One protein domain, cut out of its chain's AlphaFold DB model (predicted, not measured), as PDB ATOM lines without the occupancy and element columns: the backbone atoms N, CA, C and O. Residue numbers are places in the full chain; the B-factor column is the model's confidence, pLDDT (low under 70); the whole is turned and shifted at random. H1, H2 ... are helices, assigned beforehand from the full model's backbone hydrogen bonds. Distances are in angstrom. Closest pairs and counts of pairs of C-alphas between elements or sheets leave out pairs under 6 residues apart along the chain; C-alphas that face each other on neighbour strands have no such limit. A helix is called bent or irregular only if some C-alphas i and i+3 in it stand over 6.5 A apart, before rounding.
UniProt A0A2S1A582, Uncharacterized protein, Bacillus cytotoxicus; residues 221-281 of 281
ATOM      1  N   ILE A 221     -48.144  35.583 -41.277       89.75
ATOM      2  CA  ILE A 221     -47.932  35.677 -39.834       89.75
ATOM      3  C   ILE A 221     -49.022  36.527 -39.185       89.75
ATOM      4  O   ILE A 221     -49.640  36.101 -38.207       89.75
ATOM      5  N   ASN A 222     -49.328  37.683 -39.773       88.25
ATOM      6  CA  ASN A 222     -50.303  38.601 -39.213       88.25
ATOM      7  C   ASN A 222     -51.714  38.025 -39.193       88.25
ATOM      8  O   ASN A 222     -52.388  38.046 -38.162       88.25
ATOM      9  N   LEU A 223     -52.141  37.432 -40.307       88.00
ATOM     10  CA  LEU A 223     -53.442  36.776 -40.395       88.00
ATOM     11  C   LEU A 223     -53.572  35.654 -39.361       88.00
ATOM     12  O   LEU A 223     -54.609  35.553 -38.697       88.00
ATOM     13  N   LYS A 224     -52.513  34.856 -39.160       90.38
ATOM     14  CA  LYS A 224     -52.526  33.772 -38.174       90.38
ATOM     15  C   LYS A 224     -52.597  34.293 -36.740       90.38
ATOM     16  O   LYS A 224     -53.418  33.795 -35.970       90.38
ATOM     17  N   TYR A 225     -51.809  35.308 -36.382       88.44
ATOM     18  CA  TYR A 225     -51.896  35.922 -35.053       88.44
ATOM     19  C   TYR A 225     -53.280  36.518 -34.795       88.44
ATOM     20  O   TYR A 225     -53.858  36.273 -33.739       88.44
ATOM     21  N   ARG A 226     -53.861  37.231 -35.767       88.50
ATOM     22  CA  ARG A 226     -55.210  37.798 -35.634       88.50
ATOM     23  C   ARG A 226     -56.277  36.719 -35.459       88.50
ATOM     24  O   ARG A 226     -57.175  36.901 -34.639       88.50
ATOM     25  N   ALA A 227     -56.175  35.595 -36.171       90.75
ATOM     26  CA  ALA A 227     -57.066  34.450 -35.975       90.75
ATOM     27  C   ALA A 227     -56.953  33.878 -34.548       90.75
ATOM     28  O   ALA A 227     -57.961  33.764 -33.857       90.75
ATOM     29  N   LEU A 228     -55.730  33.643 -34.059       91.81
ATOM     30  CA  LEU A 228     -55.487  33.137 -32.701       91.81
ATOM     31  C   LEU A 228     -55.962  34.109 -31.607       91.81
ATOM     32  O   LEU A 228     -56.444  33.685 -30.558       91.81
ATOM     33  N   LEU A 229     -55.842  35.421 -31.837       91.19
ATOM     34  CA  LEU A 229     -56.366  36.439 -30.924       91.19
ATOM     35  C   LEU A 229     -57.902  36.419 -30.880       91.19
ATOM     36  O   LEU A 229     -58.466  36.573 -29.797       91.19
ATOM     37  N   ARG A 230     -58.580  36.189 -32.016       91.25
ATOM     38  CA  ARG A 230     -60.047  36.021 -32.066       91.25
ATOM     39  C   ARG A 230     -60.500  34.781 -31.312       91.25
ATOM     40  O   ARG A 230     -61.384  34.892 -30.472       91.25
ATOM     41  N   GLU A 231     -59.856  33.643 -31.553       93.06
ATOM     42  CA  GLU A 231     -60.164  32.374 -30.875       93.06
ATOM     43  C   GLU A 231     -60.048  32.480 -29.346       93.06
ATOM     44  O   GLU A 231     -60.758  31.796 -28.615       93.06
ATOM     45  N   ARG A 232     -59.177  33.368 -28.851       91.12
ATOM     46  CA  ARG A 232     -58.967  33.613 -27.416       91.12
ATOM     47  C   ARG A 232     -59.740  34.808 -26.857       91.12
ATOM     48  O   ARG A 232     -59.504  35.180 -25.715       91.12
ATOM     49  N   ASN A 233     -60.640  35.417 -27.633       92.38
ATOM     50  CA  ASN A 233     -61.387  36.624 -27.254       92.38
ATOM     51  C   ASN A 233     -60.504  37.837 -26.883       92.38
ATOM     52  O   ASN A 233     -60.952  38.744 -26.186       92.38
ATOM     53  N   LEU A 234     -59.266  37.894 -27.389       90.81
ATOM     54  CA  LEU A 234     -58.282  38.955 -27.113       90.81
ATOM     55  C   LEU A 234     -58.346  40.122 -28.109       90.81
ATOM     56  O   LEU A 234     -57.480  40.998 -28.120       90.81
ATOM     57  N   ILE A 235     -59.357  40.150 -28.974       91.12
ATOM     58  CA  ILE A 235     -59.583  41.214 -29.954       91.12
ATOM     59  C   ILE A 235     -61.070  41.579 -29.980       91.12
ATOM     60  O   ILE A 235     -61.940  40.729 -29.788       91.12
ATOM     61  N   THR A 236     -61.378  42.857 -30.169       86.62
ATOM     62  CA  THR A 236     -62.754  43.353 -30.276       86.62
ATOM     63  C   THR A 236     -63.352  43.060 -31.654       86.62
ATOM     64  O   THR A 236     -62.639  42.788 -32.623       86.62
ATOM     65  N   THR A 237     -64.674  43.206 -31.778       83.12
ATOM     66  CA  THR A 237     -65.381  43.195 -33.073       83.12
ATOM     67  C   THR A 237     -64.868  44.283 -34.023       83.12
ATOM     68  O   THR A 237     -64.807  44.074 -35.228       83.12
ATOM     69  N   SER A 238     -64.400  45.410 -33.474       83.81
ATOM     70  CA  SER A 238     -63.716  46.491 -34.193       83.81
ATOM     71  C   SER A 238     -62.225  46.234 -34.453       83.81
ATOM     72  O   SER A 238     -61.494  47.167 -34.780       83.81
ATOM     73  N   ASN A 239     -61.758  44.984 -34.333       81.31
ATOM     74  CA  ASN A 239     -60.388  44.573 -34.653       81.31
ATOM     75  C   ASN A 239     -59.288  45.225 -33.782       81.31
ATOM     76  O   ASN A 239     -58.119  45.218 -34.176       81.31
ATOM     77  N   ARG A 240     -59.638  45.747 -32.595       86.00
ATOM     78  CA  ARG A 240     -58.686  46.305 -31.618       86.00
ATOM     79  C   ARG A 240     -58.241  45.232 -30.632       86.00
ATOM     80  O   ARG A 240     -59.075  44.498 -30.106       86.00
ATOM     81  N   ILE A 241     -56.940  45.138 -30.372       87.12
ATOM     82  CA  ILE A 241     -56.381  44.152 -29.440       87.12
ATOM     83  C   ILE A 241     -56.669  44.594 -28.003       87.12
ATOM     84  O   ILE A 241     -56.453  45.750 -27.634       87.12
ATOM     85  N   ARG A 242     -57.133  43.661 -27.175       89.00
ATOM     86  CA  ARG A 242     -57.354  43.871 -25.744       89.00
ATOM     87  C   ARG A 242     -56.026  43.730 -25.003       89.00
ATOM     88  O   ARG A 242     -55.684  42.669 -24.491       89.00
ATOM     89  N   GLN A 243     -55.241  44.805 -25.008       84.94
ATOM     90  CA  GLN A 243     -53.839  44.789 -24.575       84.94
ATOM     91  C   GLN A 243     -53.618  44.296 -23.146       84.94
ATOM     92  O   GLN A 243     -52.728  43.480 -22.919       84.94
ATOM     93  N   SER A 244     -54.432  44.743 -22.189       85.38
ATOM     94  CA  SER A 244     -54.299  44.324 -20.789       85.38
ATOM     95  C   SER A 244     -54.496  42.814 -20.624       85.38
ATOM     96  O   SER A 244     -53.734  42.157 -19.917       85.38
ATOM     97  N   GLU A 245     -55.476  42.250 -21.328       89.69
ATOM     98  CA  GLU A 245     -55.800  40.821 -21.293       89.69
ATOM     99  C   GLU A 245     -54.736  39.997 -22.024       89.69
ATOM    100  O   GLU A 245     -54.289  38.972 -21.511       89.69
ATOM    101  N   LEU A 246     -54.263  40.474 -23.184       89.06
ATOM    102  CA  LEU A 246     -53.158  39.851 -23.913       89.06
ATOM    103  C   LEU A 246     -51.899  39.798 -23.045       89.06
ATOM    104  O   LEU A 246     -51.230  38.770 -22.998       89.06
ATOM    105  N   TYR A 247     -51.594  40.884 -22.341       87.25
ATOM    106  CA  TYR A 247     -50.439  40.966 -21.461       87.25
ATOM    107  C   TYR A 247     -50.516  39.966 -20.302       87.25
ATOM    108  O   TYR A 247     -49.559  39.229 -20.055       87.25
ATOM    109  N   GLN A 248     -51.656  39.904 -19.611       87.56
ATOM    110  CA  GLN A 248     -51.876  38.937 -18.532       87.56
ATOM    111  C   GLN A 248     -51.787  37.498 -19.049       87.56
ATOM    112  O   GLN A 248     -51.077  36.674 -18.468       87.56
ATOM    113  N   ALA A 249     -52.437  37.212 -20.181       89.81
ATOM    114  CA  ALA A 249     -52.387  35.904 -20.819       89.81
ATOM    115  C   ALA A 249     -50.951  35.523 -21.208       89.81
ATOM    116  O   ALA A 249     -50.525  34.402 -20.937       89.81
ATOM    117  N   PHE A 250     -50.188  36.449 -21.793       89.44
ATOM    118  CA  PHE A 250     -48.804  36.219 -22.200       89.44
ATOM    119  C   PHE A 250     -47.897  35.938 -21.000       89.44
ATOM    120  O   PHE A 250     -47.223  34.912 -20.978       89.44
ATOM    121  N   GLN A 251     -47.918  36.790 -19.971       87.31
ATOM    122  CA  GLN A 251     -47.092  36.581 -18.778       87.31
ATOM    123  C   GLN A 251     -47.408  35.273 -18.057       87.31
ATOM    124  O   GLN A 251     -46.494  34.622 -17.571       87.31
ATOM    125  N   SER A 252     -48.676  34.854 -18.030       90.19
ATOM    126  CA  SER A 252     -49.067  33.592 -17.387       90.19
ATOM    127  C   SER A 252     -48.454  32.345 -18.042       90.19
ATOM    128  O   SER A 252     -48.466  31.274 -17.442       90.19
ATOM    129  N   LYS A 253     -47.926  32.464 -19.271       90.25
ATOM    130  CA  LYS A 253     -47.266  31.364 -19.986       90.25
ATOM    131  C   LYS A 253     -45.809  31.166 -19.600       90.25
ATOM    132  O   LYS A 253     -45.280  30.096 -19.882       90.25
ATOM    133  N   PHE A 254     -45.171  32.165 -18.995       91.19
ATOM    134  CA  PHE A 254     -43.749  32.110 -18.687       91.19
ATOM    135  C   PHE A 254     -43.525  32.123 -17.177       91.19
ATOM    136  O   PHE A 254     -44.147  32.918 -16.468       91.19
ATOM    137  N   PRO A 255     -42.619  31.278 -16.664       92.38
ATOM    138  CA  PRO A 255     -42.249  31.329 -15.264       92.38
ATOM    139  C   PRO A 255     -41.584  32.673 -14.940       92.38
ATOM    140  O   PRO A 255     -40.949  33.319 -15.785       92.38
ATOM    141  N   LYS A 256     -41.745  33.120 -13.692       89.69
ATOM    142  CA  LYS A 256     -41.249  34.424 -13.236       89.69
ATOM    143  C   LYS A 256     -39.736  34.536 -13.467       89.69
ATOM    144  O   LYS A 256     -38.985  33.642 -13.094       89.69
ATOM    145  N   GLY A 257     -39.295  35.647 -14.059       89.38
ATOM    146  CA  GLY A 257     -37.883  35.909 -14.362       89.38
ATOM    147  C   GLY A 257     -37.394  35.368 -15.712       89.38
ATOM    148  O   GLY A 257     -36.294  35.719 -16.130       89.38
ATOM    149  N   PHE A 258     -38.192  34.564 -16.427       90.69
ATOM    150  CA  PHE A 258     -37.793  34.030 -17.735       90.69
ATOM    151  C   PHE A 258     -37.584  35.140 -18.771       90.69
ATOM    152  O   PHE A 258     -36.535  35.218 -19.402       90.69
ATOM    153  N   LEU A 259     -38.555  36.047 -18.908       89.31
ATOM    154  CA  LEU A 259     -38.468  37.156 -19.865       89.31
ATOM    155  C   LEU A 259     -37.367  38.163 -19.502       89.31
ATOM    156  O   LEU A 259     -36.763  38.744 -20.397       89.31
ATOM    157  N   ASP A 260     -37.086  38.361 -18.207       88.75
ATOM    158  CA  ASP A 260     -35.966  39.199 -17.757       88.75
ATOM    159  C   ASP A 260     -34.630  38.620 -18.236       88.75
ATOM    160  O   ASP A 260     -33.792  39.345 -18.765       88.75
ATOM    161  N   LYS A 261     -34.462  37.300 -18.103       86.19
ATOM    162  CA  LYS A 261     -33.273  36.590 -18.574       86.19
ATOM    163  C   LYS A 261     -33.118  36.651 -20.089       86.19
ATOM    164  O   LYS A 261     -32.009  36.804 -20.583       86.19
ATOM    165  N   CYS A 262     -34.225  36.550 -20.811       84.19
ATOM    166  CA  CYS A 262     -34.248  36.678 -22.260       84.19
ATOM    167  C   CYS A 262     -34.235  38.145 -22.721       84.19
ATOM    168  O   CYS A 262     -34.751  38.409 -23.800       84.19
ATOM    169  N   GLU A 263     -33.790  39.105 -21.896       85.38
ATOM    170  CA  GLU A 263     -33.698  40.542 -22.222       85.38
ATOM    171  C   GLU A 263     -34.973  41.126 -22.873       85.38
ATOM    172  O   GLU A 263     -34.935  42.070 -23.658       85.38
ATOM    173  N   SER A 264     -36.132  40.548 -22.554       85.12
ATOM    174  CA  SER A 264     -37.421  40.796 -23.211       85.12
ATOM    175  C   SER A 264     -38.520  41.107 -22.200       85.12
ATOM    176  O   SER A 264     -39.711  40.970 -22.494       85.12
ATOM    177  N   LYS A 265     -38.137  41.567 -21.002       84.81
ATOM    178  CA  LYS A 265     -39.068  42.014 -19.965       84.81
ATOM    179  C   LYS A 265     -40.061  43.018 -20.548       84.81
ATOM    180  O   LYS A 265     -39.690  44.001 -21.185       84.81
ATOM    181  N   ILE A 266     -41.340  42.786 -20.281       82.75
ATOM    182  CA  ILE A 266     -42.407  43.660 -20.751       82.75
ATOM    183  C   ILE A 266     -42.791  44.627 -19.629       82.75
ATOM    184  O   ILE A 266     -43.291  44.208 -18.581       82.75
ATOM    185  N   ASN A 267     -42.600  45.923 -19.871       80.62
ATOM    186  CA  ASN A 267     -43.125  46.989 -19.024       80.62
ATOM    187  C   ASN A 267     -44.522  47.413 -19.514       80.62
ATOM    188  O   ASN A 267     -44.670  47.936 -20.618       80.62
ATOM    189  N   VAL A 268     -45.556  47.200 -18.694       72.81
ATOM    190  CA  VAL A 268     -46.959  47.542 -19.027       72.81
ATOM    191  C   VAL A 268     -47.156  49.031 -19.231       72.81
ATOM    192  O   VAL A 268     -47.941  49.433 -20.090       72.81
ATOM    193  N   ASN A 269     -46.451  49.832 -18.440       75.75
ATOM    194  CA  ASN A 269     -46.603  51.280 -18.430       75.75
ATOM    195  C   ASN A 269     -45.832  51.934 -19.578       75.75
ATOM    196  O   ASN A 269     -46.078  53.089 -19.895       75.75
ATOM    197  N   ASP A 270     -44.935  51.189 -20.221       77.38
ATOM    198  CA  ASP A 270     -44.262  51.633 -21.431       77.38
ATOM    199  C   ASP A 270     -45.206  51.484 -22.634       77.38
ATOM    200  O   ASP A 270     -45.729  50.396 -22.917       77.38
ATOM    201  N   GLU A 271     -45.477  52.591 -23.321       66.88
ATOM    202  CA  GLU A 271     -46.289  52.622 -24.540       66.88
ATOM    203  C   GLU A 271     -45.586  51.961 -25.733       66.88
ATOM    204  O   GLU A 271     -46.264  51.469 -26.635       66.88
ATOM    205  N   TYR A 272     -44.256  51.849 -25.693       67.06
ATOM    206  CA  TYR A 272     -43.422  51.338 -26.781       67.06
ATOM    207  C   TYR A 272     -42.869  49.931 -26.523       67.06
ATOM    208  O   TYR A 272     -41.894  49.521 -27.155       67.06
ATOM    209  N   ASN A 273     -43.490  49.149 -25.634       77.44
ATOM    210  CA  ASN A 273     -43.051  47.771 -25.429       77.44
ATOM    211  C   ASN A 273     -43.347  46.882 -26.655       77.44
ATOM    212  O   ASN A 273     -44.354  47.042 -27.351       77.44
ATOM    213  N   TRP A 274     -42.483  45.893 -26.882       79.75
ATOM    214  CA  TRP A 274     -42.519  45.041 -28.072       79.75
ATOM    215  C   TRP A 274     -43.813  44.216 -28.209       79.75
ATOM    216  O   TRP A 274     -44.231  43.923 -29.330       79.75
ATOM    217  N   LEU A 275     -44.489  43.880 -27.100       80.94
ATOM    218  CA  LEU A 275     -45.770  43.164 -27.126       80.94
ATOM    219  C   LEU A 275     -46.905  44.079 -27.616       80.94
ATOM    220  O   LEU A 275     -47.762  43.645 -28.381       80.94
ATOM    221  N   LYS A 276     -46.890  45.365 -27.246       75.19
ATOM    222  CA  LYS A 276     -47.820  46.377 -27.776       75.19
ATOM    223  C   LYS A 276     -47.523  46.711 -29.234       75.19
ATOM    224  O   LYS A 276     -48.453  46.998 -29.984       75.19
ATOM    225  N   SER A 277     -46.265  46.634 -29.668       67.62
ATOM    226  CA  SER A 277     -45.895  46.806 -31.079       67.62
ATOM    227  C   SER A 277     -46.448  45.702 -31.991       67.62
ATOM    228  O   SER A 277     -46.532  45.909 -33.201       67.62
ATOM    229  N   LEU A 278     -46.941  44.585 -31.431       61.25
ATOM    230  CA  LEU A 278     -47.768  43.618 -32.167       61.25
ATOM    231  C   LEU A 278     -49.078  44.240 -32.691       61.25
ATOM    232  O   LEU A 278     -49.761  43.611 -33.479       61.25
ATOM    233  N   HIS A 279     -49.465  45.461 -32.306       44.91
ATOM    234  CA  HIS A 279     -50.594  46.164 -32.930       44.91
ATOM    235  C   HIS A 279     -50.389  46.505 -34.411       44.91
ATOM    236  O   HIS A 279     -51.374  46.744 -35.107       44.91
ATOM    237  N   ALA A 280     -49.145  46.529 -34.899       43.06
ATOM    238  CA  ALA A 280     -48.839  46.711 -36.320       43.06
ATOM    239  C   ALA A 280     -49.005  45.410 -37.144       43.06
ATOM    240  O   ALA A 280     -48.522  45.332 -38.276       43.06
ATOM    241  N   ILE A 281     -49.655  44.393 -36.557       42.34
ATOM    242  CA  ILE A 281     -49.953  43.077 -37.136       42.34
ATOM    243  C   ILE A 281     -51.384  43.019 -37.685       42.34
ATOM    244  O   ILE A 281     -52.370  43.209 -36.931       42.34
TER     245      ILE A 281
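This is residues 221 to 281 of the 281 residues of an uncharacterized protein of Bacillus cytotoxicus (UniProt A0A2S1A582). Four short helices are strung along a chain that makes one long out-and-back loop: H1 near one end of the shape, H2 in the middle, H3 at the far end, and then residues 262 to 275 folding back to bring H4 near H1 and close to H2. Contacts between the helices are few, and no helix touches another. The printed part has 61 residues with four named helices, in the order H1, H2, H3, H4, and no named strand; the class is all helix, though under half of the residues, 29 of 61, are in named elements. The whole is compact, with a radius of gyration of the C-alphas of 12.1 A, and elongated, spanning 34 by 21 by 21 A.

Find C-alpha 221 at (-47.932, 35.677, -39.834); from there H1, the longest helix, runs over residues 221 to 231 for 15.5 A. Go on to C-alpha 243 at (-53.839, 44.789, -24.575), where H2 begins; it takes in residues 243 to 251 and is 12.1 A long. H3 is four residues, 258 to 261, and 5.3 A long. H4, residues 276 to 280, is 8.6 A long and ends at C-alpha 280, at (-48.839, 46.711, -36.320). H4 is neither bent nor irregular, but only just: C-alphas 277 and 280 are 6.0 A apart.

Start at H1: it is near H4, with 5 pairs of C-alphas within 10 A but no pair within 8 A. H1 and H2 are apart, but only just, the closest distance being 8.4 A. Look next at Gln 243 and Lys 276, the closest C-alphas of H2 and H4, 7.0 A apart; H2 and H4 are close but not clearly touching. H3 is apart from H1, from H2 and from H4. Along the backbone, every O i to N i+4 pair in H1 and H2 is within hydrogen-bond range. H3 is too short for such a pair, while H4 has 0 of 1 within range but 2 of 2 O i to N i+3 pairs.

The two C-alphas farthest apart are those of Thr 237 and Lys 261, at 35.8 A, while C-alphas 221 and 281, the first and last printed, are 8.1 A apart. The printed part has no cut, and it ends at residue 281, the chain's last. The links H1 to H2, with 11 residues, and H3 to H4, with 14, are long; H2 to H3, with 6, is short. The mean pLDDT of the printed part is 83.2; look for values under 70 at residues 271 to 272 and 277 to 281, and a mean of 58 in H4.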